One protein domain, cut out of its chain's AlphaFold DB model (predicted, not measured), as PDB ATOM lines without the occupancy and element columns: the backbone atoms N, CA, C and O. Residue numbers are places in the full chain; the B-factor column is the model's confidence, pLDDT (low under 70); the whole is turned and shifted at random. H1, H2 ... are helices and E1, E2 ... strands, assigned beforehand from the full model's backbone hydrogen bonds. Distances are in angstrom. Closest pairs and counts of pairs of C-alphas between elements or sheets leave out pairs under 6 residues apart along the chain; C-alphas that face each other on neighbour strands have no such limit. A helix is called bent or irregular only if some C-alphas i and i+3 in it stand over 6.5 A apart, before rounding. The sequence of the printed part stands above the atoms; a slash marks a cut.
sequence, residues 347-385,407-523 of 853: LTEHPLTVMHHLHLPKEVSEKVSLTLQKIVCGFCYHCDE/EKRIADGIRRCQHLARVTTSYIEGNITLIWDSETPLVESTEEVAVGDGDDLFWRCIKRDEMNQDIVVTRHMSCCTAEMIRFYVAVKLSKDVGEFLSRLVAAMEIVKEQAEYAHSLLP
ATOM      1  N   LEU A 347     188.731 351.875 169.681       91.86
ATOM      2  CA  LEU A 347     187.751 350.832 170.006       91.86
ATOM      3  C   LEU A 347     187.211 351.021 171.431       91.86
ATOM      4  O   LEU A 347     187.278 350.127 172.269       91.86
ATOM      5  N   THR A 348     186.733 352.223 171.747       86.93
ATOM      6  CA  THR A 348     186.335 352.576 173.121       86.93
ATOM      7  C   THR A 348     184.986 351.986 173.531       86.93
ATOM      8  O   THR A 348     184.828 351.581 174.680       86.93
ATOM      9  N   GLU A 349     184.031 351.897 172.600       88.95
ATOM     10  CA  GLU A 349     182.706 351.309 172.853       88.95
ATOM     11  C   GLU A 349     182.723 349.775 172.821       88.95
ATOM     12  O   GLU A 349     182.025 349.131 173.604       88.95
ATOM     13  N   HIS A 350     183.570 349.196 171.966       91.69
ATOM     14  CA  HIS A 350     183.725 347.750 171.787       91.69
ATOM     15  C   HIS A 350     185.193 347.357 171.958       91.69
ATOM     16  O   HIS A 350     185.866 347.040 170.971       91.69
ATOM     17  N   PRO A 351     185.724 347.417 173.192       93.99
ATOM     18  CA  PRO A 351     187.130 347.155 173.434       93.99
ATOM     19  C   PRO A 351     187.506 345.731 173.037       93.99
ATOM     20  O   PRO A 351     186.704 344.794 173.089       93.99
ATOM     21  N   LEU A 352     188.770 345.571 172.668       94.74
ATOM     22  CA  LEU A 352     189.399 344.275 172.515       94.74
ATOM     23  C   LEU A 352     189.447 343.590 173.877       94.74
ATOM     24  O   LEU A 352     189.880 344.166 174.882       94.74
ATOM     25  N   THR A 353     189.033 342.332 173.904       90.59
ATOM     26  CA  THR A 353     189.074 341.516 175.110       90.59
ATOM     27  C   THR A 353     189.597 340.134 174.816       90.59
ATOM     28  O   THR A 353     189.394 339.571 173.744       90.59
ATOM     29  N   VAL A 354     190.282 339.593 175.808       86.39
ATOM     30  CA  VAL A 354     190.756 338.221 175.820       86.39
ATOM     31  C   VAL A 354     189.857 337.469 176.784       86.39
ATOM     32  O   VAL A 354     189.692 337.892 177.930       86.39
ATOM     33  N   MET A 355     189.227 336.391 176.318       77.39
ATOM     34  CA  MET A 355     188.450 335.535 177.211       77.39
ATOM     35  C   MET A 355     189.374 334.867 178.231       77.39
ATOM     36  O   MET A 355     190.547 334.622 177.969       77.39
ATOM     37  N   HIS A 356     188.850 334.531 179.406       75.25
ATOM     38  CA  HIS A 356     189.621 333.785 180.394       75.25
ATOM     39  C   HIS A 356     189.698 332.301 179.993       75.25
ATOM     40  O   HIS A 356     188.740 331.533 180.122       75.25
ATOM     41  N   HIS A 357     190.864 331.846 179.544       75.18
ATOM     42  CA  HIS A 357     191.077 330.441 179.181       75.18
ATOM     43  C   HIS A 357     191.563 329.633 180.384       75.18
ATOM     44  O   HIS A 357     192.631 329.030 180.353       75.18
ATOM     45  N   LEU A 358     190.759 329.593 181.454       81.95
ATOM     46  CA  LEU A 358     191.102 328.877 182.693       81.95
ATOM     47  C   LEU A 358     191.327 327.370 182.482       81.95
ATOM     48  O   LEU A 358     191.886 326.720 183.357       81.95
ATOM     49  N   HIS A 359     190.897 326.809 181.346       83.33
ATOM     50  CA  HIS A 359     191.168 325.429 180.930       83.33
ATOM     51  C   HIS A 359     192.596 325.210 180.411       83.33
ATOM     52  O   HIS A 359     193.061 324.072 180.410       83.33
ATOM     53  N   LEU A 360     193.285 326.266 179.972       84.89
ATOM     54  CA  LEU A 360     194.649 326.193 179.455       84.89
ATOM     55  C   LEU A 360     195.671 326.388 180.582       84.89
ATOM     56  O   LEU A 360     195.379 327.108 181.537       84.89
ATOM     57  N   PRO A 361     196.871 325.793 180.477       86.76
ATOM     58  CA  PRO A 361     197.966 326.022 181.421       86.76
ATOM     59  C   PRO A 361     198.423 327.485 181.478       86.76
ATOM     60  O   PRO A 361     198.256 328.233 180.505       86.76
ATOM     61  N   LYS A 362     199.038 327.889 182.597       86.39
ATOM     62  CA  LYS A 362     199.580 329.242 182.790       86.39
ATOM     63  C   LYS A 362     200.548 329.655 181.682       86.39
ATOM     64  O   LYS A 362     200.504 330.806 181.253       86.39
ATOM     65  N   GLU A 363     201.376 328.732 181.190       86.46
ATOM     66  CA  GLU A 363     202.381 329.014 180.159       86.46
ATOM     67  C   GLU A 363     201.748 329.559 178.872       86.46
ATOM     68  O   GLU A 363     202.315 330.430 178.218       86.46
ATOM     69  N   VAL A 364     200.545 329.096 178.513       87.57
ATOM     70  CA  VAL A 364     199.841 329.588 177.321       87.57
ATOM     71  C   VAL A 364     199.384 331.031 177.525       87.57
ATOM     72  O   VAL A 364     199.569 331.866 176.644       87.57
ATOM     73  N   SER A 365     198.848 331.360 178.701       86.91
ATOM     74  CA  SER A 365     198.450 332.737 179.019       86.91
ATOM     75  C   SER A 365     199.636 333.694 179.111       86.91
ATOM     76  O   SER A 365     199.495 334.863 178.760       86.91
ATOM     77  N   GLU A 366     200.815 333.216 179.514       87.38
ATOM     78  CA  GLU A 366     202.050 334.005 179.429       87.38
ATOM     79  C   GLU A 366     202.401 334.339 177.973       87.38
ATOM     80  O   GLU A 366     202.635 335.510 177.667       87.38
ATOM     81  N   LYS A 367     202.347 333.361 177.059       88.86
ATOM     82  CA  LYS A 367     202.575 333.584 175.617       88.86
ATOM     83  C   LYS A 367     201.571 334.558 175.005       88.86
ATOM     84  O   LYS A 367     201.944 335.433 174.223       88.86
ATOM     85  N   VAL A 368     200.297 334.448 175.381       90.40
ATOM     86  CA  VAL A 368     199.244 335.379 174.942       90.40
ATOM     87  C   VAL A 368     199.533 336.790 175.454       90.40
ATOM     88  O   VAL A 368     199.534 337.731 174.663       90.40
ATOM     89  N   SER A 369     199.866 336.944 176.740       88.88
ATOM     90  CA  SER A 369     200.243 338.241 177.318       88.88
ATOM     91  C   SER A 369     201.444 338.870 176.598       88.88
ATOM     92  O   SER A 369     201.405 340.051 176.251       88.88
ATOM     93  N   LEU A 370     202.487 338.086 176.302       88.66
ATOM     94  CA  LEU A 370     203.654 338.553 175.543       88.66
ATOM     95  C   LEU A 370     203.288 338.972 174.115       88.66
ATOM     96  O   LEU A 370     203.767 339.994 173.627       88.66
ATOM     97  N   THR A 371     202.397 338.224 173.465       90.98
ATOM     98  CA  THR A 371     201.911 338.540 172.115       90.98
ATOM     99  C   THR A 371     201.169 339.877 172.103       90.98
ATOM    100  O   THR A 371     201.461 340.739 171.279       90.98
ATOM    101  N   LEU A 372     200.276 340.107 173.071       91.23
ATOM    102  CA  LEU A 372     199.567 341.383 173.219       91.23
ATOM    103  C   LEU A 372     200.530 342.544 173.480       91.23
ATOM    104  O   LEU A 372     200.361 343.622 172.912       91.23
ATOM    105  N   GLN A 373     201.558 342.327 174.305       87.99
ATOM    106  CA  GLN A 373     202.587 343.335 174.562       87.99
ATOM    107  C   GLN A 373     203.381 343.675 173.302       87.99
ATOM    108  O   GLN A 373     203.620 344.857 173.060       87.99
ATOM    109  N   LYS A 374     203.740 342.676 172.484       88.48
ATOM    110  CA  LYS A 374     204.402 342.898 171.192       88.48
ATOM    111  C   LYS A 374     203.535 343.760 170.274       88.48
ATOM    112  O   LYS A 374     204.020 344.765 169.763       88.48
ATOM    113  N   ILE A 375     202.250 343.423 170.131       89.86
ATOM    114  CA  ILE A 375     201.299 344.195 169.311       89.86
ATOM    115  C   ILE A 375     201.205 345.642 169.812       89.86
ATOM    116  O   ILE A 375     201.286 346.579 169.020       89.86
ATOM    117  N   VAL A 376     201.078 345.837 171.127       89.14
ATOM    118  CA  VAL A 376     201.009 347.179 171.719       89.14
ATOM    119  C   VAL A 376     202.283 347.977 171.454       89.14
ATOM    120  O   VAL A 376     202.186 349.138 171.060       89.14
ATOM    121  N   CYS A 377     203.463 347.377 171.633       85.38
ATOM    122  CA  CYS A 377     204.736 348.037 171.341       85.38
ATOM    123  C   CYS A 377     204.846 348.403 169.854       85.38
ATOM    124  O   CYS A 377     205.280 349.510 169.535       85.38
ATOM    125  N   GLY A 378     204.393 347.511 168.967       84.63
ATOM    126  CA  GLY A 378     204.358 347.740 167.525       84.63
ATOM    127  C   GLY A 378     203.493 348.941 167.164       84.63
ATOM    128  O   GLY A 378     203.955 349.876 166.519       84.63
ATOM    129  N   PHE A 379     202.254 348.984 167.651       86.25
ATOM    130  CA  PHE A 379     201.374 350.119 167.378       86.25
ATOM    131  C   PHE A 379     201.844 351.420 168.025       86.25
ATOM    132  O   PHE A 379     201.745 352.452 167.372       86.25
ATOM    133  N   CYS A 380     202.417 351.396 169.234       84.37
ATOM    134  CA  CYS A 380     203.011 352.600 169.828       84.37
ATOM    135  C   CYS A 380     204.097 353.189 168.914       84.37
ATOM    136  O   CYS A 380     204.084 354.388 168.651       84.37
ATOM    137  N   TYR A 381     204.986 352.343 168.383       80.47
ATOM    138  CA  TYR A 381     206.047 352.763 167.467       80.47
ATOM    139  C   TYR A 381     205.493 353.428 166.192       80.47
ATOM    140  O   TYR A 381     205.968 354.492 165.798       80.47
ATOM    141  N   HIS A 382     204.445 352.862 165.581       79.96
ATOM    142  CA  HIS A 382     203.848 353.416 164.354       79.96
ATOM    143  C   HIS A 382     202.870 354.576 164.583       79.96
ATOM    144  O   HIS A 382     202.601 355.335 163.651       79.96
ATOM    145  N   CYS A 383     202.326 354.741 165.791       75.45
ATOM    146  CA  CYS A 383     201.529 355.916 166.150       75.45
ATOM    147  C   CYS A 383     202.382 357.193 166.232       75.45
ATOM    148  O   CYS A 383     201.862 358.273 165.954       75.45
ATOM    149  N   ASP A 384     203.670 357.065 166.568       64.81
ATOM    150  CA  ASP A 384     204.621 358.180 166.671       64.81
ATOM    151  C   ASP A 384     205.313 358.523 165.334       64.81
ATOM    152  O   ASP A 384     206.081 359.489 165.262       64.81
ATOM    153  N   GLU A 385     205.057 357.769 164.255       63.53
ATOM    154  CA  GLU A 385     205.650 358.060 162.948       63.53
ATOM    155  C   GLU A 385     205.194 359.438 162.432       63.53
ATOM    156  O   GLU A 385     203.989 359.687 162.300       63.53
ATOM    157  N   GLU A 407     200.602 347.032 149.602       68.54
ATOM    158  CA  GLU A 407     201.240 347.068 150.917       68.54
ATOM    159  C   GLU A 407     201.292 348.516 151.392       68.54
ATOM    160  O   GLU A 407     201.867 349.399 150.753       68.54
ATOM    161  N   LYS A 408     200.638 348.775 152.523       79.28
ATOM    162  CA  LYS A 408     200.500 350.111 153.106       79.28
ATOM    163  C   LYS A 408     201.260 350.167 154.413       79.28
ATOM    164  O   LYS A 408     201.504 349.144 155.048       79.28
ATOM    165  N   ARG A 409     201.616 351.373 154.849       83.75
ATOM    166  CA  ARG A 409     202.260 351.550 156.156       83.75
ATOM    167  C   ARG A 409     201.284 351.184 157.260       83.75
ATOM    168  O   ARG A 409     200.097 351.504 157.158       83.75
ATOM    169  N   ILE A 410     201.771 350.572 158.337       84.66
ATOM    170  CA  ILE A 410     200.941 350.217 159.503       84.66
ATOM    171  C   ILE A 410     200.165 351.431 160.034       84.66
ATOM    172  O   ILE A 410     198.980 351.315 160.344       84.66
ATOM    173  N   ALA A 411     200.769 352.623 160.015       86.19
ATOM    174  CA  ALA A 411     200.102 353.873 160.378       86.19
ATOM    175  C   ALA A 411     198.821 354.159 159.556       86.19
ATOM    176  O   ALA A 411     197.836 354.662 160.102       86.19
ATOM    177  N   ASP A 412     198.794 353.825 158.259       87.40
ATOM    178  CA  ASP A 412     197.585 353.937 157.428       87.40
ATOM    179  C   ASP A 412     196.515 352.922 157.841       87.40
ATOM    180  O   ASP A 412     195.322 353.236 157.844       87.40
ATOM    181  N   GLY A 413     196.930 351.712 158.220       88.65
ATOM    182  CA  GLY A 413     196.028 350.660 158.685       88.65
ATOM    183  C   GLY A 413     195.398 350.987 160.031       88.65
ATOM    184  O   GLY A 413     194.195 350.795 160.196       88.65
ATOM    185  N   ILE A 414     196.167 351.577 160.949       90.90
ATOM    186  CA  ILE A 414     195.661 352.080 162.232       90.90
ATOM    187  C   ILE A 414     194.583 353.140 161.979       90.90
ATOM    188  O   ILE A 414     193.478 353.024 162.506       90.90
ATOM    189  N   ARG A 415     194.843 354.125 161.103       90.62
ATOM    190  CA  ARG A 415     193.846 355.148 160.731       90.62
ATOM    191  C   ARG A 415     192.587 354.545 160.110       90.62
ATOM    192  O   ARG A 415     191.476 354.979 160.418       90.62
ATOM    193  N   ARG A 416     192.738 353.541 159.243       91.56
ATOM    194  CA  ARG A 416     191.600 352.830 158.642       91.56
ATOM    195  C   ARG A 416     190.797 352.072 159.696       91.56
ATOM    196  O   ARG A 416     189.572 352.152 159.675       91.56
ATOM    197  N   CYS A 417     191.465 351.395 160.628       93.60
ATOM    198  CA  CYS A 417     190.828 350.710 161.747       93.60
ATOM    199  C   CYS A 417     190.039 351.695 162.623       93.60
ATOM    200  O   CYS A 417     188.859 351.465 162.857       93.60
ATOM    201  N   GLN A 418     190.625 352.840 162.987       94.51
ATOM    202  CA  GLN A 418     189.948 353.904 163.744       94.51
ATOM    203  C   GLN A 418     188.714 354.451 163.010       94.51
ATOM    204  O   GLN A 418     187.664 354.681 163.610       94.51
ATOM    205  N   HIS A 419     188.803 354.648 161.691       94.73
ATOM    206  CA  HIS A 419     187.646 355.053 160.894       94.73
ATOM    207  C   HIS A 419     186.540 353.988 160.916       94.73
ATOM    208  O   HIS A 419     185.377 354.307 161.166       94.73
ATOM    209  N   LEU A 420     186.897 352.720 160.689       94.91
ATOM    210  CA  LEU A 420     185.954 351.603 160.709       94.91
ATOM    211  C   LEU A 420     185.336 351.394 162.092       94.91
ATOM    212  O   LEU A 420     184.141 351.122 162.166       94.91
ATOM    213  N   ALA A 421     186.105 351.581 163.167       93.74
ATOM    214  CA  ALA A 421     185.631 351.525 164.545       93.74
ATOM    215  C   ALA A 421     184.427 352.449 164.749       93.74
ATOM    216  O   ALA A 421     183.393 351.985 165.216       93.74
ATOM    217  N   ARG A 422     184.516 353.707 164.286       93.87
ATOM    218  CA  ARG A 422     183.426 354.702 164.361       93.87
ATOM    219  C   ARG A 422     182.232 354.371 163.471       93.87
ATOM    220  O   ARG A 422     181.093 354.636 163.833       93.87
ATOM    221  N   VAL A 423     182.483 353.837 162.276       93.69
ATOM    222  CA  VAL A 423     181.416 353.509 161.314       93.69
ATOM    223  C   VAL A 423     180.623 352.276 161.752       93.69
ATOM    224  O   VAL A 423     179.423 352.195 161.505       93.69
ATOM    225  N   THR A 424     181.283 351.313 162.392       94.49
ATOM    226  CA  THR A 424     180.684 350.025 162.780       94.49
ATOM    227  C   THR A 424     180.183 349.988 164.217       94.49
ATOM    228  O   THR A 424     179.533 349.015 164.590       94.49
ATOM    229  N   THR A 425     180.422 351.044 164.999       93.04
ATOM    230  CA  THR A 425     180.050 351.137 166.416       93.04
ATOM    231  C   THR A 425     178.599 350.714 166.671       93.04
ATOM    232  O   THR A 425     178.329 349.846 167.484       93.04
ATOM    233  N   SER A 426     177.635 351.228 165.901       92.38
ATOM    234  CA  SER A 426     176.212 350.904 166.098       92.38
ATOM    235  C   SER A 426     175.824 349.454 165.772       92.38
ATOM    236  O   SER A 426     174.694 349.051 166.054       92.38
ATOM    237  N   TYR A 427     176.716 348.693 165.135       94.88
ATOM    238  CA  TYR A 427     176.464 347.339 164.643       94.88
ATOM    239  C   TYR A 427     177.218 346.264 165.420       94.88
ATOM    240  O   TYR A 427     176.998 345.087 165.156       94.88
ATOM    241  N   ILE A 428     178.091 346.614 166.358       93.88
ATOM    242  CA  ILE A 428     178.783 345.630 167.193       93.88
ATOM    243  C   ILE A 428     178.058 345.557 168.537       93.88
ATOM    244  O   ILE A 428     177.580 346.558 169.058       93.88
ATOM    245  N   GLU A 429     177.919 344.353 169.082       90.56
ATOM    246  CA  GLU A 429     177.398 344.152 170.433       90.56
ATOM    247  C   GLU A 429     178.450 343.439 171.276       90.56
ATOM    248  O   GLU A 429     179.013 342.424 170.864       90.56
ATOM    249  N   GLY A 430     178.685 343.965 172.478       88.31
ATOM    250  CA  GLY A 430     179.711 343.454 173.376       88.31
ATOM    251  C   GLY A 430     181.122 343.845 172.939       88.31
ATOM    252  O   GLY A 430     181.332 344.860 172.276       88.31
ATOM    253  N   ASN A 431     182.094 343.046 173.361       92.39
ATOM    254  CA  ASN A 431     183.511 343.295 173.127       92.39
ATOM    255  C   ASN A 431     184.015 342.499 171.920       92.39
ATOM    256  O   ASN A 431     183.543 341.389 171.657       92.39
ATOM    257  N   ILE A 432     185.030 343.021 171.233       94.39
ATOM    258  CA  ILE A 432     185.710 342.277 170.171       94.39
ATOM    259  C   ILE A 432     186.613 341.236 170.835       94.39
ATOM    260  O   ILE A 432     187.505 341.573 171.617       94.39
ATOM    261  N   THR A 433     186.370 339.960 170.547       93.70
ATOM    262  CA  THR A 433     187.040 338.855 171.241       93.70
ATOM    263  C   THR A 433     188.299 338.420 170.500       93.70
ATOM    264  O   THR A 433     188.259 338.085 169.319       93.70
ATOM    265  N   LEU A 434     189.431 338.387 171.192       94.11
ATOM    266  CA  LEU A 434     190.685 337.862 170.664       94.11
ATOM    267  C   LEU A 434     190.740 336.350 170.897       94.11
ATOM    268  O   LEU A 434     190.612 335.899 172.035       94.11
ATOM    269  N   ILE A 435     190.918 335.579 169.822       90.72
ATOM    270  CA  ILE A 435     190.951 334.108 169.850       90.72
ATOM    271  C   ILE A 435     192.307 333.574 169.390       90.72
ATOM    272  O   ILE A 435     193.072 334.260 168.718       90.72
ATOM    273  N   TRP A 436     192.620 332.340 169.758       89.28
ATOM    274  CA  TRP A 436     193.788 331.606 169.284       89.28
ATOM    275  C   TRP A 436     193.534 330.108 169.449       89.28
ATOM    276  O   TRP A 436     192.656 329.683 170.199       89.28
ATOM    277  N   ASP A 437     194.321 329.317 168.740       85.20
ATOM    278  CA  ASP A 437     194.347 327.860 168.786       85.20
ATOM    279  C   ASP A 437     195.792 327.372 168.978       85.20
ATOM    280  O   ASP A 437     196.728 328.164 169.106       85.20
ATOM    281  N   SER A 438     195.989 326.054 169.009       79.04
ATOM    282  CA  SER A 438     197.318 325.448 169.155       79.04
ATOM    283  C   SER A 438     198.264 325.717 167.982       79.04
ATOM    284  O   SER A 438     199.469 325.541 168.136       79.04
ATOM    285  N   GLU A 439     197.734 326.097 166.819       82.34
ATOM    286  CA  GLU A 439     198.505 326.376 165.601       82.34
ATOM    287  C   GLU A 439     198.836 327.868 165.460       82.34
ATOM    288  O   GLU A 439     199.624 328.260 164.600       82.34
ATOM    289  N   THR A 440     198.257 328.713 166.315       84.66
ATOM    290  CA  THR A 440     198.451 330.159 166.280       84.66
ATOM    291  C   THR A 440     199.883 330.495 166.690       84.66
ATOM    292  O   THR A 440     200.289 330.156 167.805       84.66
ATOM    293  N   PRO A 441     200.662 331.185 165.839       84.06
ATOM    294  CA  PRO A 441     202.022 331.565 166.176       84.06
ATOM    295  C   PRO A 441     202.002 332.686 167.221       84.06
ATOM    296  O   PRO A 441     201.849 333.862 166.891       84.06
ATOM    297  N   LEU A 442     202.150 332.306 168.488       88.69
ATOM    298  CA  LEU A 442     202.295 333.223 169.615       88.69
ATOM    299  C   LEU A 442     203.774 333.535 169.871       88.69
ATOM    300  O   LEU A 442     204.667 332.816 169.424       88.69
ATOM    301  N   VAL A 443     204.022 334.620 170.598       85.95
ATOM    302  CA  VAL A 443     205.358 335.003 171.059       85.95
ATOM    303  C   VAL A 443     205.848 334.003 172.109       85.95
ATOM    304  O   VAL A 443     205.191 333.793 173.131       85.95
ATOM    305  N   GLU A 444     207.006 333.391 171.859       83.38
ATOM    306  CA  GLU A 444     207.587 332.356 172.726       83.38
ATOM    307  C   GLU A 444     208.503 332.948 173.802       83.38
ATOM    308  O   GLU A 444     208.592 332.420 174.913       83.38
ATOM    309  N   SER A 445     209.184 334.052 173.486       79.61
ATOM    310  CA  SER A 445     210.183 334.670 174.354       79.61
ATOM    311  C   SER A 445     210.042 336.190 174.432       79.61
ATOM    312  O   SER A 445     209.465 336.845 173.571       79.61
ATOM    313  N   THR A 446     210.610 336.790 175.474       73.06
ATOM    314  CA  THR A 446     210.584 338.250 175.655       73.06
ATOM    315  C   THR A 446     211.463 339.005 174.675       73.06
ATOM    316  O   THR A 446     211.265 340.197 174.475       73.06
ATOM    317  N   GLU A 447     212.453 338.328 174.099       73.07
ATOM    318  CA  GLU A 447     213.371 338.907 173.117       73.07
ATOM    319  C   GLU A 447     212.623 339.269 171.825       73.07
ATOM    320  O   GLU A 447     212.929 340.280 171.204       73.07
ATOM    321  N   GLU A 448     211.562 338.526 171.496       75.11
ATOM    322  CA  GLU A 448     210.680 338.782 170.348       75.11
ATOM    323  C   GLU A 448     209.718 339.967 170.541       75.11
ATOM    324  O   GLU A 448     209.098 340.411 169.575       75.11
ATOM    325  N   VAL A 449     209.550 340.471 171.771       69.80
ATOM    326  CA  VAL A 449     208.664 341.618 172.055       69.80
ATOM    327  C   VAL A 449     209.295 342.933 171.590       69.80
ATOM    328  O   VAL A 449     208.575 343.889 171.306       69.80
ATOM    329  N   ALA A 450     210.629 343.001 171.515       66.08
ATOM    330  CA  ALA A 450     211.331 344.194 171.063       66.08
ATOM    331  C   ALA A 450     211.018 344.476 169.583       66.08
ATOM    332  O   ALA A 450     211.251 343.643 168.712       66.08
ATOM    333  N   VAL A 451     210.489 345.669 169.314       61.02
ATOM    334  CA  VAL A 451     210.149 346.148 167.968       61.02
ATOM    335  C   VAL A 451     211.292 347.028 167.457       61.02
ATOM    336  O   VAL A 451     211.762 347.892 168.200       61.02
ATOM    337  N   GLY A 452     211.740 346.818 166.212       53.30
ATOM    338  CA  GLY A 452     212.721 347.703 165.567       53.30
ATOM    339  C   GLY A 452     213.563 347.142 164.411       53.30
ATOM    340  O   GLY A 452     214.191 347.947 163.732       53.30
ATOM    341  N   ASP A 453     213.580 345.826 164.148       50.63
ATOM    342  CA  ASP A 453     214.697 345.215 163.392       50.63
ATOM    343  C   ASP A 453     214.392 344.505 162.048       50.63
ATOM    344  O   ASP A 453     215.292 343.850 161.522       50.63
ATOM    345  N   GLY A 454     213.227 344.645 161.395       50.90
ATOM    346  CA  GLY A 454     213.177 344.143 160.004       50.90
ATOM    347  C   GLY A 454     211.879 344.208 159.214       50.90
ATOM    348  O   GLY A 454     211.878 344.830 158.159       50.90
ATOM    349  N   ASP A 455     210.793 343.593 159.687       53.82
ATOM    350  CA  ASP A 455     209.711 343.192 158.763       53.82
ATOM    351  C   ASP A 455     208.313 343.763 159.089       53.82
ATOM    352  O   ASP A 455     207.445 343.791 158.221       53.82
ATOM    353  N   ASP A 456     208.094 344.326 160.282       59.01
ATOM    354  CA  ASP A 456     206.787 344.854 160.718       59.01
ATOM    355  C   ASP A 456     206.545 346.316 160.252       59.01
ATOM    356  O   ASP A 456     206.068 347.134 161.024       59.01
ATOM    357  N   LEU A 457     206.918 346.720 159.030       61.33
ATOM    358  CA  LEU A 457     206.665 348.102 158.542       61.33
ATOM    359  C   LEU A 457     205.359 348.235 157.753       61.33
ATOM    360  O   LEU A 457     204.768 349.321 157.657       61.33
ATOM    361  N   PHE A 458     204.918 347.128 157.167       68.50
ATOM    362  CA  PHE A 458     203.811 347.099 156.233       68.50
ATOM    363  C   PHE A 458     202.689 346.219 156.762       68.50
ATOM    364  O   PHE A 458     202.902 345.213 157.427       68.50
ATOM    365  N   TRP A 459     201.466 346.609 156.437       79.21
ATOM    366  CA  TRP A 459     200.303 345.741 156.544       79.21
ATOM    367  C   TRP A 459     199.659 345.647 155.165       79.21
ATOM    368  O   TRP A 459     199.772 346.552 154.328       79.21
ATOM    369  N   ARG A 460     198.962 344.542 154.919       70.95
ATOM    370  CA  ARG A 460     198.326 344.278 153.630       70.95
ATOM    371  C   ARG A 460     196.816 344.281 153.779       70.95
ATOM    372  O   ARG A 460     196.271 343.670 154.694       70.95
ATOM    373  N   CYS A 461     196.112 344.905 152.843       64.62
ATOM    374  CA  CYS A 461     194.673 344.698 152.724       64.62
ATOM    375  C   CYS A 461     194.452 343.315 152.087       64.62
ATOM    376  O   CYS A 461     194.623 343.156 150.880       64.62
ATOM    377  N   ILE A 462     194.170 342.298 152.901       65.48
ATOM    378  CA  ILE A 462     194.096 340.900 152.449       65.48
ATOM    379  C   ILE A 462     192.699 340.594 151.884       65.48
ATOM    380  O   ILE A 462     191.695 341.139 152.345       65.48
ATOM    381  N   LYS A 463     192.633 339.745 150.847       61.99
ATOM    382  CA  LYS A 463     191.370 339.309 150.225       61.99
ATOM    383  C   LYS A 463     190.647 338.300 151.136       61.99
ATOM    384  O   LYS A 463     191.277 337.454 151.759       61.99
ATOM    385  N   ARG A 464     189.307 338.370 151.175       59.44
ATOM    386  CA  ARG A 464     188.431 337.610 152.100       59.44
ATOM    387  C   ARG A 464     188.704 336.106 152.158       59.44
ATOM    388  O   ARG A 464     188.694 335.537 153.246       59.44
ATOM    389  N   ASP A 465     188.929 335.477 151.004       58.24
ATOM    390  CA  ASP A 465     188.999 334.015 150.894       58.24
ATOM    391  C   ASP A 465     190.167 333.406 151.683       58.24
ATOM    392  O   ASP A 465     190.087 332.248 152.089       58.24
ATOM    393  N   GLU A 466     191.211 334.189 151.974       60.18
ATOM    394  CA  GLU A 466     192.388 333.734 152.723       60.18
ATOM    395  C   GLU A 466     192.159 333.702 154.248       60.18
ATOM    396  O   GLU A 466     192.793 332.908 154.935       60.18
ATOM    397  N   MET A 467     191.232 334.506 154.794       64.91
ATOM    398  CA  MET A 467     191.103 334.744 156.248       64.91
ATOM    399  C   MET A 467     189.821 334.208 156.897       64.91
ATOM    400  O   MET A 467     189.598 334.422 158.090       64.91
ATOM    401  N   ASN A 468     188.973 333.484 156.164       65.94
ATOM    402  CA  ASN A 468     187.684 333.001 156.687       65.94
ATOM    403  C   ASN A 468     187.793 332.102 157.942       65.94
ATOM    404  O   ASN A 468     186.792 331.885 158.628       65.94
ATOM    405  N   GLN A 469     188.977 331.559 158.250       76.69
ATOM    406  CA  GLN A 469     189.223 330.772 159.465       76.69
ATOM    407  C   GLN A 469     189.716 331.615 160.654       76.69
ATOM    408  O   GLN A 469     189.523 331.210 161.799       76.69
ATOM    409  N   ASP A 470     190.278 332.800 160.402       85.88
ATOM    410  CA  ASP A 470     190.905 333.657 161.417       85.88
ATOM    411  C   ASP A 470     189.953 334.716 161.982       85.88
ATOM    412  O   ASP A 470     190.231 335.338 163.009       85.88
ATOM    413  N   ILE A 471     188.830 334.946 161.306       89.47
ATOM    414  CA  ILE A 471     187.851 335.970 161.653       89.47
ATOM    415  C   ILE A 471     186.482 335.316 161.794       89.47
ATOM    416  O   ILE A 471     186.033 334.564 160.929       89.47
ATOM    417  N   VAL A 472     185.776 335.651 162.870       89.61
ATOM    418  CA  VAL A 472     184.387 335.243 163.079       89.61
ATOM    419  C   VAL A 472     183.536 336.490 163.245       89.61
ATOM    420  O   VAL A 472     183.595 337.159 164.270       89.61
ATOM    421  N   VAL A 473     182.717 336.780 162.235       90.36
ATOM    422  CA  VAL A 473     181.668 337.802 162.300       90.36
ATOM    423  C   VAL A 473     180.332 337.104 162.123       90.36
ATOM    424  O   VAL A 473     180.058 336.509 161.079       90.36
ATOM    425  N   THR A 474     179.517 337.139 163.169       88.57
ATOM    426  CA  THR A 474     178.208 336.476 163.196       88.57
ATOM    427  C   THR A 474     177.188 337.378 163.864       88.57
ATOM    428  O   THR A 474     177.549 338.271 164.626       88.57
ATOM    429  N   ARG A 475     175.901 337.173 163.581       87.93
ATOM    430  CA  ARG A 475     174.843 337.924 164.260       87.93
ATOM    431  C   ARG A 475     174.918 337.655 165.764       87.93
ATOM    432  O   ARG A 475     175.001 336.503 166.176       87.93
ATOM    433  N   HIS A 476     174.899 338.714 166.569       89.35
ATOM    434  CA  HIS A 476     175.034 338.590 168.014       89.35
ATOM    435  C   HIS A 476     173.854 337.816 168.616       89.35
ATOM    436  O   HIS A 476     172.712 337.963 168.180       89.35
ATOM    437  N   MET A 477     174.111 337.018 169.653       79.10
ATOM    438  CA  MET A 477     173.114 336.098 170.204       79.10
ATOM    439  C   MET A 477     171.943 336.771 170.924       79.10
ATOM    440  O   MET A 477     170.875 336.177 171.038       79.10
ATOM    441  N   SER A 478     172.111 338.011 171.388       83.27
ATOM    442  CA  SER A 478     171.002 338.803 171.944       83.27
ATOM    443  C   SER A 478     170.028 339.304 170.870       83.27
ATOM    444  O   SER A 478     168.902 339.680 171.198       83.27
ATOM    445  N   CYS A 479     170.424 339.296 169.592       85.28
ATOM    446  CA  CYS A 479     169.571 339.702 168.484       85.28
ATOM    447  C   CYS A 479     168.541 338.606 168.195       85.28
ATOM    448  O   CYS A 479     168.792 337.692 167.413       85.28
ATOM    449  N   CYS A 480     167.381 338.712 168.840       85.27
ATOM    450  CA  CYS A 480     166.272 337.770 168.696       85.27
ATOM    451  C   CYS A 480     165.122 338.284 167.813       85.27
ATOM    452  O   CYS A 480     164.179 337.542 167.543       85.27
ATOM    453  N   THR A 481     165.189 339.544 167.368       87.57
ATOM    454  CA  THR A 481     164.220 340.154 166.450       87.57
ATOM    455  C   THR A 481     164.918 340.684 165.201       87.57
ATOM    456  O   THR A 481     166.065 341.137 165.267       87.57
ATOM    457  N   ALA A 482     164.222 340.647 164.061       84.22
ATOM    458  CA  ALA A 482     164.736 341.042 162.748       84.22
ATOM    459  C   ALA A 482     165.367 342.444 162.724       84.22
ATOM    460  O   ALA A 482     166.372 342.666 162.056       84.22
ATOM    461  N   GLU A 483     164.774 343.378 163.467       90.51
ATOM    462  CA  GLU A 483     165.131 344.794 163.515       90.51
ATOM    463  C   GLU A 483     166.458 345.045 164.241       90.51
ATOM    464  O   GLU A 483     167.122 346.051 163.991       90.51
ATOM    465  N   MET A 484     166.862 344.140 165.137       91.13
ATOM    466  CA  MET A 484     168.140 344.238 165.836       91.13
ATOM    467  C   MET A 484     169.259 343.672 164.957       91.13
ATOM    468  O   MET A 484     169.439 342.453 164.843       91.13
ATOM    469  N   ILE A 485     170.017 344.580 164.341       92.00
ATOM    470  CA  ILE A 485     171.189 344.281 163.511       92.00
ATOM    471  C   ILE A 485     172.441 344.600 164.327       92.00
ATOM    472  O   ILE A 485     172.962 345.714 164.282       92.00
ATOM    473  N   ARG A 486     172.902 343.615 165.101       93.70
ATOM    474  CA  ARG A 486     174.196 343.672 165.788       93.70
ATOM    475  C   ARG A 486     174.970 342.372 165.634       93.70
ATOM    476  O   ARG A 486     174.365 341.300 165.518       93.70
ATOM    477  N   PHE A 487     176.291 342.472 165.662       93.76
ATOM    478  CA  PHE A 487     177.224 341.397 165.366       93.76
ATOM    479  C   PHE A 487     178.172 341.137 166.535       93.76
ATOM    480  O   PHE A 487     178.635 342.057 167.206       93.76
ATOM    481  N   TYR A 488     178.457 339.856 166.745       92.45
ATOM    482  CA  TYR A 488     179.590 339.379 167.519       92.45
ATOM    483  C   TYR A 488     180.811 339.303 166.602       92.45
ATOM    484  O   TYR A 488     180.716 338.787 165.481       92.45
ATOM    485  N   VAL A 489     181.950 339.791 167.094       94.04
ATOM    486  CA  VAL A 489     183.212 339.836 166.354       94.04
ATOM    487  C   VAL A 489     184.293 339.135 167.163       94.04
ATOM    488  O   VAL A 489     184.554 339.501 168.311       94.04
ATOM    489  N   ALA A 490     184.960 338.166 166.542       93.40
ATOM    490  CA  ALA A 490     186.176 337.571 167.066       93.40
ATOM    491  C   ALA A 490     187.293 337.547 166.021       93.40
ATOM    492  O   ALA A 490     187.046 337.302 164.838       93.40
ATOM    493  N   VAL A 491     188.521 337.800 166.472       93.45
ATOM    494  CA  VAL A 491     189.711 337.938 165.624       93.45
ATOM    495  C   VAL A 491     190.847 337.102 166.195       93.45
ATOM    496  O   VAL A 491     191.163 337.195 167.383       93.45
ATOM    497  N   LYS A 492     191.475 336.283 165.351       92.03
ATOM    498  CA  LYS A 492     192.603 335.440 165.737       92.03
ATOM    499  C   LYS A 492     193.866 336.267 165.962       92.03
ATOM    500  O   LYS A 492     194.260 337.057 165.099       92.03
ATOM    501  N   LEU A 493     194.523 336.053 167.099       92.13
ATOM    502  CA  LEU A 493     195.804 336.674 167.435       92.13
ATOM    503  C   LEU A 493     196.895 336.301 166.423       92.13
ATOM    504  O   LEU A 493     196.903 335.202 165.868       92.13
ATOM    505  N   SER A 494     197.839 337.214 166.210       89.15
ATOM    506  CA  SER A 494     199.094 336.944 165.508       89.15
ATOM    507  C   SER A 494     200.248 337.626 166.234       89.15
ATOM    508  O   SER A 494     200.071 338.684 166.837       89.15
ATOM    509  N   LYS A 495     201.434 337.018 166.165       86.37
ATOM    510  CA  LYS A 495     202.695 337.666 166.539       86.37
ATOM    511  C   LYS A 495     203.149 338.722 165.524       86.37
ATOM    512  O   LYS A 495     204.032 339.510 165.857       86.37
ATOM    513  N   ASP A 496     202.619 338.691 164.303       87.27
ATOM    514  CA  ASP A 496     202.874 339.679 163.255       87.27
ATOM    515  C   ASP A 496     201.876 340.836 163.406       87.27
ATOM    516  O   ASP A 496     200.656 340.640 163.455       87.27
ATOM    517  N   VAL A 497     202.414 342.049 163.545       88.15
ATOM    518  CA  VAL A 497     201.624 343.252 163.838       88.15
ATOM    519  C   VAL A 497     200.790 343.664 162.624       88.15
ATOM    520  O   VAL A 497     199.630 344.067 162.777       88.15
ATOM    521  N   GLY A 498     201.358 343.538 161.423       87.34
ATOM    522  CA  GLY A 498     200.679 343.827 160.167       87.34
ATOM    523  C   GLY A 498     199.537 342.849 159.916       87.34
ATOM    524  O   GLY A 498     198.423 343.274 159.622       87.34
ATOM    525  N   GLU A 499     199.771 341.554 160.123       88.07
ATOM    526  CA  GLU A 499     198.767 340.503 159.972       88.07
ATOM    527  C   GLU A 499     197.612 340.663 160.969       88.07
ATOM    528  O   GLU A 499     196.444 340.586 160.582       88.07
ATOM    529  N   PHE A 500     197.912 340.935 162.246       91.59
ATOM    530  CA  PHE A 500     196.883 341.211 163.250       91.59
ATOM    531  C   PHE A 500     196.002 342.401 162.840       91.59
ATOM    532  O   PHE A 500     194.771 342.321 162.904       91.59
ATOM    533  N   LEU A 501     196.622 343.487 162.368       91.90
ATOM    534  CA  LEU A 501     195.910 344.670 161.892       91.90
ATOM    535  C   LEU A 501     195.051 344.362 160.660       91.90
ATOM    536  O   LEU A 501     193.890 344.768 160.612       91.90
ATOM    537  N   SER A 502     195.585 343.609 159.697       89.86
ATOM    538  CA  SER A 502     194.855 343.151 158.514       89.86
ATOM    539  C   SER A 502     193.609 342.352 158.888       89.86
ATOM    540  O   SER A 502     192.530 342.638 158.369       89.86
ATOM    541  N   ARG A 503     193.732 341.402 159.827       92.01
ATOM    542  CA  ARG A 503     192.601 340.589 160.301       92.01
ATOM    543  C   ARG A 503     191.533 341.445 160.977       92.01
ATOM    544  O   ARG A 503     190.346 341.278 160.709       92.01
ATOM    545  N   LEU A 504     191.943 342.390 161.821       93.58
ATOM    546  CA  LEU A 504     191.014 343.279 162.516       93.58
ATOM    547  C   LEU A 504     190.285 344.220 161.546       93.58
ATOM    548  O   LEU A 504     189.066 344.358 161.627       93.58
ATOM    549  N   VAL A 505     191.002 344.835 160.602       92.83
ATOM    550  CA  VAL A 505     190.401 345.685 159.563       92.83
ATOM    551  C   VAL A 505     189.407 344.881 158.724       92.83
ATOM    552  O   VAL A 505     188.271 345.318 158.554       92.83
ATOM    553  N   ALA A 506     189.792 343.686 158.268       91.61
ATOM    554  CA  ALA A 506     188.914 342.812 157.498       91.61
ATOM    555  C   ALA A 506     187.648 342.424 158.284       91.61
ATOM    556  O   ALA A 506     186.550 342.464 157.732       91.61
ATOM    557  N   ALA A 507     187.765 342.124 159.582       93.00
ATOM    558  CA  ALA A 507     186.616 341.820 160.434       93.00
ATOM    559  C   ALA A 507     185.615 342.983 160.495       93.00
ATOM    560  O   ALA A 507     184.413 342.786 160.318       93.00
ATOM    561  N   MET A 508     186.107 344.208 160.679       94.22
ATOM    562  CA  MET A 508     185.262 345.403 160.749       94.22
ATOM    563  C   MET A 508     184.624 345.739 159.392       94.22
ATOM    564  O   MET A 508     183.480 346.191 159.330       94.22
ATOM    565  N   GLU A 509     185.315 345.472 158.286       93.19
ATOM    566  CA  GLU A 509     184.745 345.614 156.941       93.19
ATOM    567  C   GLU A 509     183.621 344.614 156.680       93.19
ATOM    568  O   GLU A 509     182.586 344.994 156.128       93.19
ATOM    569  N   ILE A 510     183.781 343.370 157.139       92.48
ATOM    570  CA  ILE A 510     182.726 342.355 157.076       92.48
ATOM    571  C   ILE A 510     181.515 342.796 157.907       92.48
ATOM    572  O   ILE A 510     180.388 342.671 157.433       92.48
ATOM    573  N   VAL A 511     181.714 343.356 159.108       95.04
ATOM    574  CA  VAL A 511     180.609 343.906 159.921       95.04
ATOM    575  C   VAL A 511     179.863 344.997 159.157       95.04
ATOM    576  O   VAL A 511     178.637 344.947 159.071       95.04
ATOM    577  N   LYS A 512     180.585 345.970 158.585       95.01
ATOM    578  CA  LYS A 512     179.979 347.071 157.826       95.01
ATOM    579  C   LYS A 512     179.141 346.554 156.655       95.01
ATOM    580  O   LYS A 512     177.986 346.941 156.516       95.01
ATOM    581  N   GLU A 513     179.703 345.670 155.838       93.21
ATOM    582  CA  GLU A 513     179.010 345.103 154.679       93.21
ATOM    583  C   GLU A 513     177.796 344.265 155.090       93.21
ATOM    584  O   GLU A 513     176.714 344.437 154.529       93.21
ATOM    585  N   GLN A 514     177.942 343.375 156.079       93.31
ATOM    586  CA  GLN A 514     176.826 342.561 156.561       93.31
ATOM    587  C   GLN A 514     175.716 343.435 157.151       93.31
ATOM    588  O   GLN A 514     174.539 343.133 156.950       93.31
ATOM    589  N   ALA A 515     176.067 344.529 157.833       95.35
ATOM    590  CA  ALA A 515     175.102 345.504 158.317       95.35
ATOM    591  C   ALA A 515     174.381 346.196 157.154       95.35
ATOM    592  O   ALA A 515     173.152 346.204 157.128       95.35
ATOM    593  N   GLU A 516     175.100 346.749 156.176       95.62
ATOM    594  CA  GLU A 516     174.508 347.417 155.005       95.62
ATOM    595  C   GLU A 516     173.594 346.466 154.214       95.62
ATOM    596  O   GLU A 516     172.461 346.816 153.867       95.62
ATOM    597  N   TYR A 517     174.038 345.226 154.012       94.97
ATOM    598  CA  TYR A 517     173.249 344.186 153.365       94.97
ATOM    599  C   TYR A 517     171.990 343.838 154.170       94.97
ATOM    600  O   TYR A 517     170.893 343.798 153.605       94.97
ATOM    601  N   ALA A 518     172.104 343.674 155.492       94.42
ATOM    602  CA  ALA A 518     170.962 343.441 156.373       94.42
ATOM    603  C   ALA A 518     169.939 344.586 156.303       94.42
ATOM    604  O   ALA A 518     168.745 344.325 156.149       94.42
ATOM    605  N   HIS A 519     170.386 345.846 156.320       95.28
ATOM    606  CA  HIS A 519     169.500 347.007 156.177       95.28
ATOM    607  C   HIS A 519     168.791 347.036 154.818       95.28
ATOM    608  O   HIS A 519     167.622 347.415 154.755       95.28
ATOM    609  N   SER A 520     169.451 346.599 153.740       96.15
ATOM    610  CA  SER A 520     168.828 346.531 152.410       96.15
ATOM    611  C   SER A 520     167.693 345.499 152.321       96.15
ATOM    612  O   SER A 520     166.714 345.707 151.602       96.15
ATOM    613  N   LEU A 521     167.794 344.402 153.082       96.04
ATOM    614  CA  LEU A 521     166.806 343.319 153.102       96.04
ATOM    615  C   LEU A 521     165.710 343.513 154.154       96.04
ATOM    616  O   LEU A 521     164.606 342.988 153.987       96.04
ATOM    617  N   LEU A 522     165.991 344.266 155.220       95.57
ATOM    618  CA  LEU A 522     165.093 344.431 156.363       95.57
ATOM    619  C   LEU A 522     163.664 344.861 155.964       95.57
ATOM    620  O   LEU A 522     162.724 344.229 156.449       95.57
ATOM    621  N   PRO A 523     163.437 345.828 155.048       96.53
ATOM    622  CA  PRO A 523     162.079 346.193 154.633       96.53
ATOM    623  C   PRO A 523     161.295 345.032 154.007       96.53
ATOM    624  O   PRO A 523     160.101 344.879 154.263       96.53
TER     625      PRO A 523
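What this domain is: This is residues 347 to 385 and 407 to 523 of the 853 residues of the protein "J domain-containing protein" of Trypanosoma cruzi (strain CL Brener) (UniProt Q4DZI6). A small twisted sheet of four strands, E1, E3, E6 and E5, has the long helix H4 running along one face, and H2 packs side by side with H4. H1 crosses the end of this body where H4 begins, with short H3 on H1, and a small two-strand sheet, E2 and E4, lies by the starts of H2 and H4. The printed part has 156 residues with four named helices and six named strands, in the order E1 H1 E2 H2 E3 H3 E4 E5 E6 H4. The larger sheet is mixed, the class is mixed, helices and strands, and the whole is compact, with a radius of gyration of the C-alphas of 16.3 A and spans of 55 by 38 by 29 A.

How they stand to each other: In the larger sheet, E6, residues 487 to 492, and E5, residues 471 to 475, form an antiparallel hairpin, with N 490 and O 472 2.8 A apart. E3, residues 432 to 435, is parallel to E6, with N 433 and O 489 2.9 A apart. The edge strand E1, residues 352 to 354, is parallel to E3, with N 434 and O 353 2.8 A apart. H4, residues 497 to 523, is on one face of this sheet, giving two layers, a helix over a sheet; its height over the sheet is 8.8 A, and it lies over E6 and E5, along the strands at 21 degrees to E5 on the local plane. H2, residues 410 to 427, touches H4 at a shallow tilt of 29 degrees, the same way, closest at the C-alphas of Cys 417 and Val 505, 5.5 A. H1, residues 362 to 383, touches H4 through residues 374 to 379 alone, about perpendicular at 86 degrees, closest at the C-alphas of Ile 375 and Val 497, 5.6 A. H3, residues 446 to 449, touches H1, closest at the C-alphas of Lys 374 and Val 449, 4.5 A. E2, residues 407 to 409, and E4, residues 458 to 460, are antiparallel neighbours, with N 459 and O 408 2.9 A apart. Every O i to N i+4 pair is within hydrogen-bond range in H1, against 12 of 14 in H2 and 22 of 23 in H4; H3 is too short for such a pair.

Where its parts are: E1 begins at C-alpha 352, (189.399, 344.275, 172.515). H1 is 31.5 A long, H2 25.2 A and E6 16.5 A. H2 has a kink of 33 degrees near residue 421. H2 and H4 are irregular: C-alphas 423 and 426 are 7.5 A apart, and C-alphas 520 and 523 7.1 A. H4, 40.7 A long, ends at C-alpha 523, (162.079, 346.193, 154.633).

The domain as a whole: The C-alphas farthest apart, of Glu 447 and Pro 523, are 55.0 A apart. Residues 386 to 406 are not printed, and C-alphas 385 and 407 are 16.9 A apart across the cut. The link E5 to E6 is long. The pLDDT is under 70 at residues 384 to 385, 407, 449 to 458 and 461 to 468.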